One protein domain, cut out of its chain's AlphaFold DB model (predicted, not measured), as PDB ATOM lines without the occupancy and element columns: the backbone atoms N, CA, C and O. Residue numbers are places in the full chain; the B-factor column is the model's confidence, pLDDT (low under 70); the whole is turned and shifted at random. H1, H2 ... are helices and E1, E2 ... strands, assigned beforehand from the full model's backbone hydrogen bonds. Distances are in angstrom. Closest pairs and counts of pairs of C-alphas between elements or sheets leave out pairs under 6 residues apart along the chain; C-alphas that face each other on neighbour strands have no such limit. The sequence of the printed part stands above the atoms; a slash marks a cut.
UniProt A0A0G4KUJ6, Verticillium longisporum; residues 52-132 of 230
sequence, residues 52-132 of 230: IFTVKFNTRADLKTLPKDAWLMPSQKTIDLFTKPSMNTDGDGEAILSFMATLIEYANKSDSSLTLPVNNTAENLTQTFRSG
ATOM      1  N   ILE A  52     -18.588   5.941   3.532       69.25
ATOM      2  CA  ILE A  52     -19.306   5.974   2.262       69.25
ATOM      3  C   ILE A  52     -19.323   7.417   1.777       69.25
ATOM      4  O   ILE A  52     -19.996   8.270   2.359       69.25
ATOM      5  N   PHE A  53     -18.630   7.659   0.669       73.75
ATOM      6  CA  PHE A  53     -18.693   8.909  -0.080       73.75
ATOM      7  C   PHE A  53     -19.753   8.786  -1.172       73.75
ATOM      8  O   PHE A  53     -19.806   7.786  -1.888       73.75
ATOM      9  N   THR A  54     -20.613   9.794  -1.305       73.81
ATOM     10  CA  THR A  54     -21.614   9.826  -2.379       73.81
ATOM     11  C   THR A  54     -21.204  10.856  -3.414       73.81
ATOM     12  O   THR A  54     -21.337  12.053  -3.184       73.81
ATOM     13  N   VAL A  55     -20.757  10.390  -4.580       75.50
ATOM     14  CA  VAL A  55     -20.467  11.264  -5.718       75.50
ATOM     15  C   VAL A  55     -21.605  11.155  -6.725       75.50
ATOM     16  O   VAL A  55     -21.972  10.061  -7.153       75.50
ATOM     17  N   LYS A  56     -22.196  12.297  -7.081       77.44
ATOM     18  CA  LYS A  56     -23.255  12.373  -8.090       77.44
ATOM     19  C   LYS A  56     -22.637  12.700  -9.442       77.44
ATOM     20  O   LYS A  56     -21.971  13.722  -9.577       77.44
ATOM     21  N   PHE A  57     -22.911  11.862 -10.433       81.75
ATOM     22  CA  PHE A  57     -22.517  12.081 -11.820       81.75
ATOM     23  C   PHE A  57     -23.758  12.238 -12.693       81.75
ATOM     24  O   PHE A  57     -24.778  11.592 -12.456       81.75
ATOM     25  N   ASN A  58     -23.637  13.062 -13.726       84.25
ATOM     26  CA  ASN A  58     -24.521  13.039 -14.881       84.25
ATOM     27  C   ASN A  58     -23.896  12.132 -15.947       84.25
ATOM     28  O   ASN A  58     -22.674  11.991 -16.015       84.25
ATOM     29  N   THR A  59     -24.717  11.517 -16.789       84.12
ATOM     30  CA  THR A  59     -24.237  10.668 -17.880       84.12
ATOM     31  C   THR A  59     -24.458  11.358 -19.223       84.12
ATOM     32  O   THR A  59     -25.488  11.993 -19.446       84.12
ATOM     33  N   ARG A  60     -23.484  11.252 -20.135       81.44
ATOM     34  CA  ARG A  60     -23.625  11.724 -21.530       81.44
ATOM     35  C   ARG A  60     -24.250  10.673 -22.452       81.44
ATOM     36  O   ARG A  60     -24.668  10.999 -23.556       81.44
ATOM     37  N   ALA A  61     -24.271   9.419 -22.010       82.81
ATOM     38  CA  ALA A  61     -24.813   8.269 -22.719       82.81
ATOM     39  C   ALA A  61     -25.283   7.213 -21.708       82.81
ATOM     40  O   ALA A  61     -24.982   7.312 -20.516       82.81
ATOM     41  N   ASP A  62     -25.982   6.186 -22.182       80.81
ATOM     42  CA  ASP A  62     -26.411   5.073 -21.336       80.81
ATOM     43  C   ASP A  62     -25.211   4.317 -20.743       80.81
ATOM     44  O   ASP A  62     -24.232   4.002 -21.433       80.81
ATOM     45  N   LEU A  63     -25.293   3.994 -19.450       76.62
ATOM     46  CA  LEU A  63     -24.285   3.181 -18.778       76.62
ATOM     47  C   LEU A  63     -24.396   1.731 -19.244       76.62
ATOM     48  O   LEU A  63     -25.434   1.083 -19.102       76.62
ATOM     49  N   LYS A  64     -23.293   1.191 -19.764       76.50
ATOM     50  CA  LYS A  64     -23.209  -0.225 -20.120       76.50
ATOM     51  C   LYS A  64     -23.030  -1.052 -18.853       76.50
ATOM     52  O   LYS A  64     -22.059  -0.873 -18.119       76.50
ATOM     53  N   THR A  65     -23.950  -1.976 -18.600       72.81
ATOM     54  CA  THR A  65     -23.808  -2.946 -17.511       72.81
ATOM     55  C   THR A  65     -22.669  -3.911 -17.812       72.81
ATOM     56  O   THR A  65     -22.524  -4.354 -18.955       72.81
ATOM     57  N   LEU A  66     -21.902  -4.297 -16.788       71.50
ATOM     58  CA  LEU A  66     -20.979  -5.422 -16.922       71.50
ATOM     59  C   LEU A  66     -21.757  -6.685 -17.326       71.50
ATOM     60  O   LEU A  66     -22.860  -6.912 -16.815       71.50
ATOM     61  N   PRO A  67     -21.210  -7.507 -18.234       76.12
ATOM     62  CA  PRO A  67     -21.855  -8.749 -18.622       76.12
ATOM     63  C   PRO A  67     -21.920  -9.709 -17.419       76.12
ATOM     64  O   PRO A  67     -21.098  -9.654 -16.502       76.12
ATOM     65  N   LYS A  68     -22.966 -10.550 -17.363       74.56
ATOM     66  CA  LYS A  68     -23.274 -11.401 -16.192       74.56
ATOM     67  C   LYS A  68     -22.120 -12.323 -15.787       74.56
ATOM     68  O   LYS A  68     -21.957 -12.622 -14.609       74.56
ATOM     69  N   ASP A  69     -21.347 -12.783 -16.758       75.75
ATOM     70  CA  ASP A  69     -20.183 -13.646 -16.577       75.75
ATOM     71  C   ASP A  69     -19.042 -12.960 -15.817       75.75
ATOM     72  O   ASP A  69     -18.370 -13.628 -15.036       75.75
ATOM     73  N   ALA A  70     -18.884 -11.636 -15.928       69.44
ATOM     74  CA  ALA A  70     -17.873 -10.883 -15.182       69.44
ATOM     75  C   ALA A  70     -18.050 -10.977 -13.653       69.44
ATOM     76  O   ALA A  70     -17.072 -10.876 -12.914       69.44
ATOM     77  N   TRP A  71     -19.279 -11.214 -13.173       63.19
ATOM     78  CA  TRP A  71     -19.572 -11.433 -11.749       63.19
ATOM     79  C   TRP A  71     -19.181 -12.831 -11.268       63.19
ATOM     80  O   TRP A  71     -18.874 -13.021 -10.095       63.19
ATOM     81  N   LEU A  72     -19.209 -13.815 -12.168       74.44
ATOM     82  CA  LEU A  72     -18.932 -15.220 -11.860       74.44
ATOM     83  C   LEU A  72     -17.476 -15.603 -12.159       74.44
ATOM     84  O   LEU A  72     -16.960 -16.569 -11.598       74.44
ATOM     85  N   MET A  73     -16.822 -14.860 -13.052       76.56
ATOM     86  CA  MET A  73     -15.454 -15.072 -13.513       76.56
ATOM     87  C   MET A  73     -14.710 -13.730 -13.549       76.56
ATOM     88  O   MET A  73     -14.477 -13.175 -14.626       76.56
ATOM     89  N   PRO A  74     -14.346 -13.176 -12.378       73.31
ATOM     90  CA  PRO A  74     -13.602 -11.928 -12.328       73.31
ATOM     91  C   PRO A  74     -12.232 -12.094 -12.996       73.31
ATOM     92  O   PRO A  74     -11.570 -13.124 -12.863       73.31
ATOM     93  N   SER A  75     -11.786 -11.055 -13.703       77.88
ATOM     94  CA  SER A  75     -10.437 -11.026 -14.274       77.88
ATOM     95  C   SER A  75      -9.370 -11.033 -13.171       77.88
ATOM     96  O   SER A  75      -9.626 -10.562 -12.061       77.88
ATOM     97  N   GLN A  76      -8.147 -11.478 -13.480       79.12
ATOM     98  CA  GLN A  76      -7.039 -11.418 -12.514       79.12
ATOM     99  C   GLN A  76      -6.798  -9.983 -12.018       79.12
ATOM    100  O   GLN A  76      -6.623  -9.771 -10.827       79.12
ATOM    101  N   LYS A  77      -6.937  -8.986 -12.902       72.94
ATOM    102  CA  LYS A  77      -6.874  -7.563 -12.541       72.94
ATOM    103  C   LYS A  77      -7.906  -7.185 -11.473       72.94
ATOM    104  O   LYS A  77      -7.595  -6.422 -10.566       72.94
ATOM    105  N   THR A  78      -9.130  -7.701 -11.582       65.25
ATOM    106  CA  THR A  78     -10.181  -7.494 -10.577       65.25
ATOM    107  C   THR A  78      -9.777  -8.140  -9.256       65.25
ATOM    108  O   THR A  78      -9.825  -7.477  -8.231       65.25
ATOM    109  N   ILE A  79      -9.318  -9.395  -9.279       69.31
ATOM    110  CA  ILE A  79      -8.865 -10.116  -8.080       69.31
ATOM    111  C   ILE A  79      -7.739  -9.347  -7.377       69.31
ATOM    112  O   ILE A  79      -7.835  -9.077  -6.183       69.31
ATOM    113  N   ASP A  80      -6.717  -8.923  -8.119       70.00
ATOM    114  CA  ASP A  80      -5.549  -8.228  -7.571       70.00
ATOM    115  C   ASP A  80      -5.931  -6.908  -6.884       70.00
ATOM    116  O   ASP A  80      -5.376  -6.576  -5.835       70.00
ATOM    117  N   LEU A  81      -6.913  -6.178  -7.429       61.91
ATOM    118  CA  LEU A  81      -7.443  -4.956  -6.813       61.91
ATOM    119  C   LEU A  81      -8.100  -5.225  -5.452       61.91
ATOM    120  O   LEU A  81      -7.909  -4.436  -4.533       61.91
ATOM    121  N   PHE A  82      -8.816  -6.342  -5.298       59.38
ATOM    122  CA  PHE A  82      -9.466  -6.708  -4.031       59.38
ATOM    123  C   PHE A  82      -8.508  -7.315  -2.995       59.38
ATOM    124  O   PHE A  82      -8.835  -7.353  -1.813       59.38
ATOM    125  N   THR A  83      -7.327  -7.786  -3.406       60.34
ATOM    126  CA  THR A  83      -6.339  -8.375  -2.476       60.34
ATOM    127  C   THR A  83      -5.476  -7.351  -1.739       60.34
ATOM    128  O   THR A  83      -4.762  -7.717  -0.806       60.34
ATOM    129  N   LYS A  84      -5.523  -6.070  -2.127       57.09
ATOM    130  CA  LYS A  84      -4.732  -5.013  -1.490       57.09
ATOM    131  C   LYS A  84      -5.521  -4.368  -0.342       57.09
ATOM    132  O   LYS A  84      -6.662  -3.959  -0.568       57.09
ATOM    133  N   PRO A  85      -4.938  -4.230   0.865       52.00
ATOM    134  CA  PRO A  85      -5.565  -3.469   1.937       52.00
ATOM    135  C   PRO A  85      -5.818  -2.046   1.442       52.00
ATOM    136  O   PRO A  85      -4.892  -1.365   1.008       52.00
ATOM    137  N   SER A  86      -7.072  -1.615   1.477       55.06
ATOM    138  CA  SER A  86      -7.433  -0.226   1.215       55.06
ATOM    139  C   SER A  86      -7.627   0.465   2.557       55.06
ATOM    140  O   SER A  86      -8.297  -0.082   3.429       55.06
ATOM    141  N   MET A  87      -7.047   1.651   2.696       54.78
ATOM    142  CA  MET A  87      -7.279   2.581   3.798       54.78
ATOM    143  C   MET A  87      -6.838   2.096   5.203       54.78
ATOM    144  O   MET A  87      -7.697   1.814   6.036       54.78
ATOM    145  N   ASN A  88      -5.523   1.959   5.476       55.19
ATOM    146  CA  ASN A  88      -5.021   1.699   6.847       55.19
ATOM    147  C   ASN A  88      -3.843   2.583   7.359       55.19
ATOM    148  O   ASN A  88      -3.236   2.232   8.371       55.19
ATOM    149  N   THR A  89      -3.461   3.675   6.693       60.22
ATOM    150  CA  THR A  89      -2.302   4.539   7.023       60.22
ATOM    151  C   THR A  89      -2.592   6.036   6.846       60.22
ATOM    152  O   THR A  89      -3.508   6.412   6.129       60.22
ATOM    153  N   ASP A  90      -1.754   6.925   7.388       57.31
ATOM    154  CA  ASP A  90      -1.887   8.381   7.165       57.31
ATOM    155  C   ASP A  90      -1.886   8.785   5.671       57.31
ATOM    156  O   ASP A  90      -2.479   9.798   5.296       57.31
ATOM    157  N   GLY A  91      -1.306   7.958   4.790       58.94
ATOM    158  CA  GLY A  91      -1.358   8.134   3.333       58.94
ATOM    159  C   GLY A  91      -2.732   7.871   2.699       58.94
ATOM    160  O   GLY A  91      -2.924   8.133   1.512       58.94
ATOM    161  N   ASP A  92      -3.715   7.373   3.448       63.53
ATOM    162  CA  ASP A  92      -5.035   7.063   2.897       63.53
ATOM    163  C   ASP A  92      -5.852   8.310   2.599       63.53
ATOM    164  O   ASP A  92      -6.599   8.331   1.624       63.53
ATOM    165  N   GLY A  93      -5.703   9.361   3.412       63.81
ATOM    166  CA  GLY A  93      -6.342  10.648   3.143       63.81
ATOM    167  C   GLY A  93      -5.891  11.199   1.789       63.81
ATOM    168  O   GLY A  93      -6.716  11.610   0.971       63.81
ATOM    169  N   GLU A  94      -4.591  11.101   1.508       67.00
ATOM    170  CA  GLU A  94      -4.008  11.456   0.212       67.00
ATOM    171  C   GLU A  94      -4.478  10.518  -0.907       67.00
ATOM    172  O   GLU A  94      -4.774  10.981  -2.008       67.00
ATOM    173  N   ALA A  95      -4.621   9.216  -0.639       68.75
ATOM    174  CA  ALA A  95      -5.130   8.254  -1.614       68.75
ATOM    175  C   ALA A  95      -6.598   8.519  -1.991       68.75
ATOM    176  O   ALA A  95      -6.944   8.433  -3.170       68.75
ATOM    177  N   ILE A  96      -7.456   8.888  -1.031       71.94
ATOM    178  CA  ILE A  96      -8.844   9.291  -1.305       71.94
ATOM    179  C   ILE A  96      -8.849  10.570  -2.142       71.94
ATOM    180  O   ILE A  96      -9.550  10.630  -3.152       71.94
ATOM    181  N   LEU A  97      -8.063  11.582  -1.760       71.31
ATOM    182  CA  LEU A  97      -7.975  12.834  -2.514       71.31
ATOM    183  C   LEU A  97      -7.467  12.592  -3.940       71.31
ATOM    184  O   LEU A  97      -8.051  13.106  -4.891       71.31
ATOM    185  N   SER A  98      -6.451  11.744  -4.109       74.81
ATOM    186  CA  SER A  98      -5.914  11.341  -5.411       74.81
ATOM    187  C   SER A  98      -6.940  10.566  -6.246       74.81
ATOM    188  O   SER A  98      -7.114  10.848  -7.434       74.81
ATOM    189  N   PHE A  99      -7.680   9.638  -5.636       80.38
ATOM    190  CA  PHE A  99      -8.763   8.909  -6.294       80.38
ATOM    191  C   PHE A  99      -9.876   9.855  -6.763       80.38
ATOM    192  O   PHE A  99     -10.301   9.782  -7.917       80.38
ATOM    193  N   MET A 100     -10.307  10.780  -5.903       80.31
ATOM    194  CA  MET A 100     -11.327  11.776  -6.237       80.31
ATOM    195  C   MET A 100     -10.840  12.740  -7.324       80.31
ATOM    196  O   MET A 100     -11.583  13.020  -8.261       80.31
ATOM    197  N   ALA A 101      -9.582  13.188  -7.265       81.31
ATOM    198  CA  ALA A 101      -8.968  14.007  -8.309       81.31
ATOM    199  C   ALA A 101      -8.912  13.266  -9.655       81.31
ATOM    200  O   ALA A 101      -9.278  13.831 -10.685       81.31
ATOM    201  N   THR A 102      -8.552  11.979  -9.642       83.50
ATOM    202  CA  THR A 102      -8.541  11.121 -10.839       83.50
ATOM    203  C   THR A 102      -9.949  10.953 -11.418       83.50
ATOM    204  O   THR A 102     -10.140  11.001 -12.633       83.50
ATOM    205  N   LEU A 103     -10.962  10.788 -10.561       83.31
ATOM    206  CA  LEU A 103     -12.368  10.733 -10.968       83.31
ATOM    207  C   LEU A 103     -12.838  12.046 -11.604       83.31
ATOM    208  O   LEU A 103     -13.528  12.010 -12.624       83.31
ATOM    209  N   ILE A 104     -12.456  13.189 -11.029       83.44
ATOM    210  CA  ILE A 104     -12.750  14.517 -11.583       83.44
ATOM    211  C   ILE A 104     -12.091  14.677 -12.952       83.44
ATOM    212  O   ILE A 104     -12.754  15.087 -13.906       83.44
ATOM    213  N   GLU A 105     -10.813  14.311 -13.080       85.38
ATOM    214  CA  GLU A 105     -10.101  14.350 -14.357       85.38
ATOM    215  C   GLU A 105     -10.813  13.484 -15.402       85.38
ATOM    216  O   GLU A 105     -11.103  13.960 -16.499       85.38
ATOM    217  N   TYR A 106     -11.163  12.242 -15.052       84.25
ATOM    218  CA  TYR A 106     -11.888  11.336 -15.941       84.25
ATOM    219  C   TYR A 106     -13.245  11.904 -16.371       84.25
ATOM    220  O   TYR A 106     -13.590  11.812 -17.546       84.25
ATOM    221  N   ALA A 107     -14.012  12.511 -15.465       84.75
ATOM    222  CA  ALA A 107     -15.309  13.115 -15.783       84.75
ATOM    223  C   ALA A 107     -15.195  14.385 -16.652       84.75
ATOM    224  O   ALA A 107     -16.115  14.721 -17.398       84.75
ATOM    225  N   ASN A 108     -14.066  15.092 -16.587       83.88
ATOM    226  CA  ASN A 108     -13.836  16.302 -17.376       83.88
ATOM    227  C   ASN A 108     -13.376  16.018 -18.815       83.88
ATOM    228  O   ASN A 108     -13.435  16.918 -19.655       83.88
ATOM    229  N   LYS A 109     -12.957  14.786 -19.138       86.50
ATOM    230  CA  LYS A 109     -12.574  14.426 -20.512       86.50
ATOM    231  C   LYS A 109     -13.766  14.538 -21.468       86.50
ATOM    232  O   LYS A 109     -14.908  14.219 -21.124       86.50
ATOM    233  N   SER A 110     -13.517  15.005 -22.690       82.31
ATOM    234  CA  SER A 110     -14.553  15.202 -23.716       82.31
ATOM    235  C   SER A 110     -15.179  13.889 -24.197       82.31
ATOM    236  O   SER A 110     -16.352  13.872 -24.559       82.31
ATOM    237  N   ASP A 111     -14.436  12.787 -24.133       86.44
ATOM    238  CA  ASP A 111     -14.864  11.426 -24.473       86.44
ATOM    239  C   ASP A 111     -15.430  10.642 -23.275       86.44
ATOM    240  O   ASP A 111     -15.846   9.491 -23.419       86.44
ATOM    241  N   SER A 112     -15.486  11.256 -22.089       84.75
ATOM    242  CA  SER A 112     -16.047  10.614 -20.904       84.75
ATOM    243  C   SER A 112     -17.552  10.413 -21.025       84.75
ATOM    244  O   SER A 112     -18.291  11.298 -21.466       84.75
ATOM    245  N   SER A 113     -18.014   9.254 -20.556       82.44
ATOM    246  CA  SER A 113     -19.442   8.963 -20.398       82.44
ATOM    247  C   SER A 113     -20.052   9.641 -19.167       82.44
ATOM    248  O   SER A 113     -21.277   9.728 -19.073       82.44
ATOM    249  N   LEU A 114     -19.214  10.143 -18.254       82.94
ATOM    250  CA  LEU A 114     -19.608  10.786 -17.006       82.94
ATOM    251  C   LEU A 114     -19.284  12.279 -17.052       82.94
ATOM    252  O   LEU A 114     -18.256  12.679 -17.586       82.94
ATOM    253  N   THR A 115     -20.129  13.098 -16.435       83.06
ATOM    254  CA  THR A 115     -19.830  14.494 -16.101       83.06
ATOM    255  C   THR A 115     -20.161  14.765 -14.645       83.06
ATOM    256  O   THR A 115     -21.065  14.161 -14.065       83.06
ATOM    257  N   LEU A 116     -19.421  15.684 -14.037       80.75
ATOM    258  CA  LEU A 116     -19.722  16.164 -12.697       80.75
ATOM    259  C   LEU A 116     -20.619  17.408 -12.770       80.75
ATOM    260  O   LEU A 116     -20.486  18.207 -13.702       80.75
ATOM    261  N   PRO A 117     -21.517  17.612 -11.791       73.88
ATOM    262  CA  PRO A 117     -22.139  18.912 -11.563       73.88
ATOM    263  C   PRO A 117     -21.064  20.008 -11.421       73.88
ATOM    264  O   PRO A 117     -19.928  19.728 -11.032       73.88
ATOM    265  N   VAL A 118     -21.389  21.259 -11.747       67.00
ATOM    266  CA  VAL A 118     -20.413  22.366 -11.694       67.00
ATOM    267  C   VAL A 118     -19.840  22.558 -10.280       67.00
ATOM    268  O   VAL A 118     -20.567  22.440  -9.297       67.00
ATOM    269  N   ASN A 119     -18.547  22.905 -10.202       64.88
ATOM    270  CA  ASN A 119     -17.792  23.282  -8.991       64.88
ATOM    271  C   ASN A 119     -17.526  22.175  -7.947       64.88
ATOM    272  O   ASN A 119     -17.490  22.446  -6.746       64.88
ATOM    273  N   ASN A 120     -17.274  20.940  -8.384       71.19
ATOM    274  CA  ASN A 120     -16.802  19.875  -7.493       71.19
ATOM    275  C   ASN A 120     -15.264  19.853  -7.416       71.19
ATOM    276  O   ASN A 120     -14.603  19.654  -8.435       71.19
ATOM    277  N   THR A 121     -14.701  20.027  -6.216       76.50
ATOM    278  CA  THR A 121     -13.284  19.743  -5.917       76.50
ATOM    279  C   THR A 121     -13.166  18.419  -5.162       76.50
ATOM    280  O   THR A 121     -14.153  17.949  -4.588       76.50
ATOM    281  N   ALA A 122     -11.975  17.812  -5.148       69.75
ATOM    282  CA  ALA A 122     -11.740  16.571  -4.409       69.75
ATOM    283  C   ALA A 122     -12.066  16.753  -2.920       69.75
ATOM    284  O   ALA A 122     -12.732  15.913  -2.328       69.75
ATOM    285  N   GLU A 123     -11.703  17.902  -2.353       69.94
ATOM    286  CA  GLU A 123     -11.953  18.261  -0.959       69.94
ATOM    287  C   GLU A 123     -13.451  18.402  -0.663       69.94
ATOM    288  O   GLU A 123     -13.930  17.915   0.357       69.94
ATOM    289  N   ASN A 124     -14.228  19.024  -1.554       74.00
ATOM    290  CA  ASN A 124     -15.674  19.162  -1.350       74.00
ATOM    291  C   ASN A 124     -16.398  17.808  -1.436       74.00
ATOM    292  O   ASN A 124     -17.379  17.583  -0.727       74.00
ATOM    293  N   LEU A 125     -15.915  16.891  -2.281       71.88
ATOM    294  CA  LEU A 125     -16.485  15.547  -2.415       71.88
ATOM    295  C   LEU A 125     -16.144  14.634  -1.227       71.88
ATOM    296  O   LEU A 125     -16.914  13.722  -0.929       71.88
ATOM    297  N   THR A 126     -15.032  14.880  -0.528       68.25
ATOM    298  CA  THR A 126     -14.633  14.103   0.656       68.25
ATOM    299  C   THR A 126     -15.182  14.657   1.970       68.25
ATOM    300  O   THR A 126     -15.262  13.914   2.946       68.25
ATOM    301  N   GLN A 127     -15.634  15.916   2.005       67.62
ATOM    302  CA  GLN A 127     -16.235  16.535   3.197       67.62
ATOM    303  C   GLN A 127     -17.546  15.879   3.648       67.62
ATOM    304  O   GLN A 127     -17.908  15.970   4.819       67.62
ATOM    305  N   THR A 128     -18.278  15.230   2.736       64.19
ATOM    306  CA  THR A 128     -19.555  14.578   3.051       64.19
ATOM    307  C   THR A 128     -19.423  13.064   2.940       64.19
ATOM    308  O   THR A 128     -19.551  12.469   1.869       64.19
ATOM    309  N   PHE A 129     -19.173  12.425   4.079       68.44
ATOM    310  CA  PHE A 129     -19.189  10.973   4.205       68.44
ATOM    311  C   PHE A 129     -20.222  10.539   5.239       68.44
ATOM    312  O   PHE A 129     -20.596  11.289   6.140       68.44
ATOM    313  N   ARG A 130     -20.693   9.304   5.098       66.56
ATOM    314  CA  ARG A 130     -21.516   8.630   6.105       66.56
ATOM    315  C   ARG A 130     -20.887   7.299   6.479       66.56
ATOM    316  O   ARG A 130     -20.184   6.704   5.669       66.56
ATOM    317  N   SER A 131     -21.169   6.826   7.682       68.75
ATOM    318  CA  SER A 131     -20.857   5.456   8.090       68.75
ATOM    319  C   SER A 131     -21.744   4.467   7.312       68.75
ATOM    320  O   SER A 131     -22.908   4.761   7.019       68.75
ATOM    321  N   GLY A 132     -21.191   3.306   6.952       69.38
ATOM    322  CA  GLY A 132     -21.942   2.162   6.424       69.38
ATOM    323  C   GLY A 132     -22.833   1.480   7.464       69.38
ATOM    324  O   GLY A 132     -23.663   0.650   7.106       69.38
TER     325      GLY A 132
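This is residues 52 to 132 of the 230 residues of a protein of Verticillium longisporum (UniProt A0A0G4KUJ6). This is a loose, open ring of chain with a hollow middle: the long helix H3 makes one side, with the short helix H4 packed on part of it, and the small helices H1 and H2 lie across the gap on the opposite side. Near H3 and H4, short strand-like pairings tie residues 52 to 53 to E1 and residues 58 to 59 to residues 114 to 115, while residues 71 to 77 and 79 to 85 stand free. The printed part has 81 residues, with four named helices and one named strand in the order H1, H2, H3, H4, E1; it is mostly helix, though under half of the residues are in named elements. It is loose, with a radius of gyration of the C-alphas of 15.0 A and spans of 38 by 37 by 23 A.

Find C-alpha 91 at (-1.358, 8.134, 3.333); from there H3, residues 91 to 108, runs 25.5 A to C-alpha 108 at (-13.836, 16.302, -17.376). Further on come H4, residues 122 to 126, 6.3 A long, and E1, residues 129 to 131, 7.0 A long. Earlier, look for H1, residues 68 to 72, 7.2 A long, beginning at C-alpha 68 at (-23.274, -11.401, -16.192), and for H2, residues 76 to 82, 10.0 A long.

Look first at H3: its residues 96 to 104 alone touch H4, and the closest C-alphas, of Met 100 and Ala 122, are 5.1 A apart. H4 and E1 meet only through their link. E1 pairs with no named strand, but its residues 129 to 130 pair antiparallel with residues 52 to 53. H1 and H2 are apart, and each is apart from H3. In H2, H3 and H4 every O i to N i+4 pair is within hydrogen-bond range; in H1 it is 0 of 1, beside 2 of 2 O i to N i+3 pairs.

The C-alphas of Met 73 and Asn 119, the two farthest apart, are 38.7 A apart. The printed part has no cut, and the link from H3 to H4, 13 residues, is long. Read the B-factor column with care: the mean pLDDT of the printed part is 72.9, and 31 residues are under 70, among them residues 81 to 95 and 126 to 132.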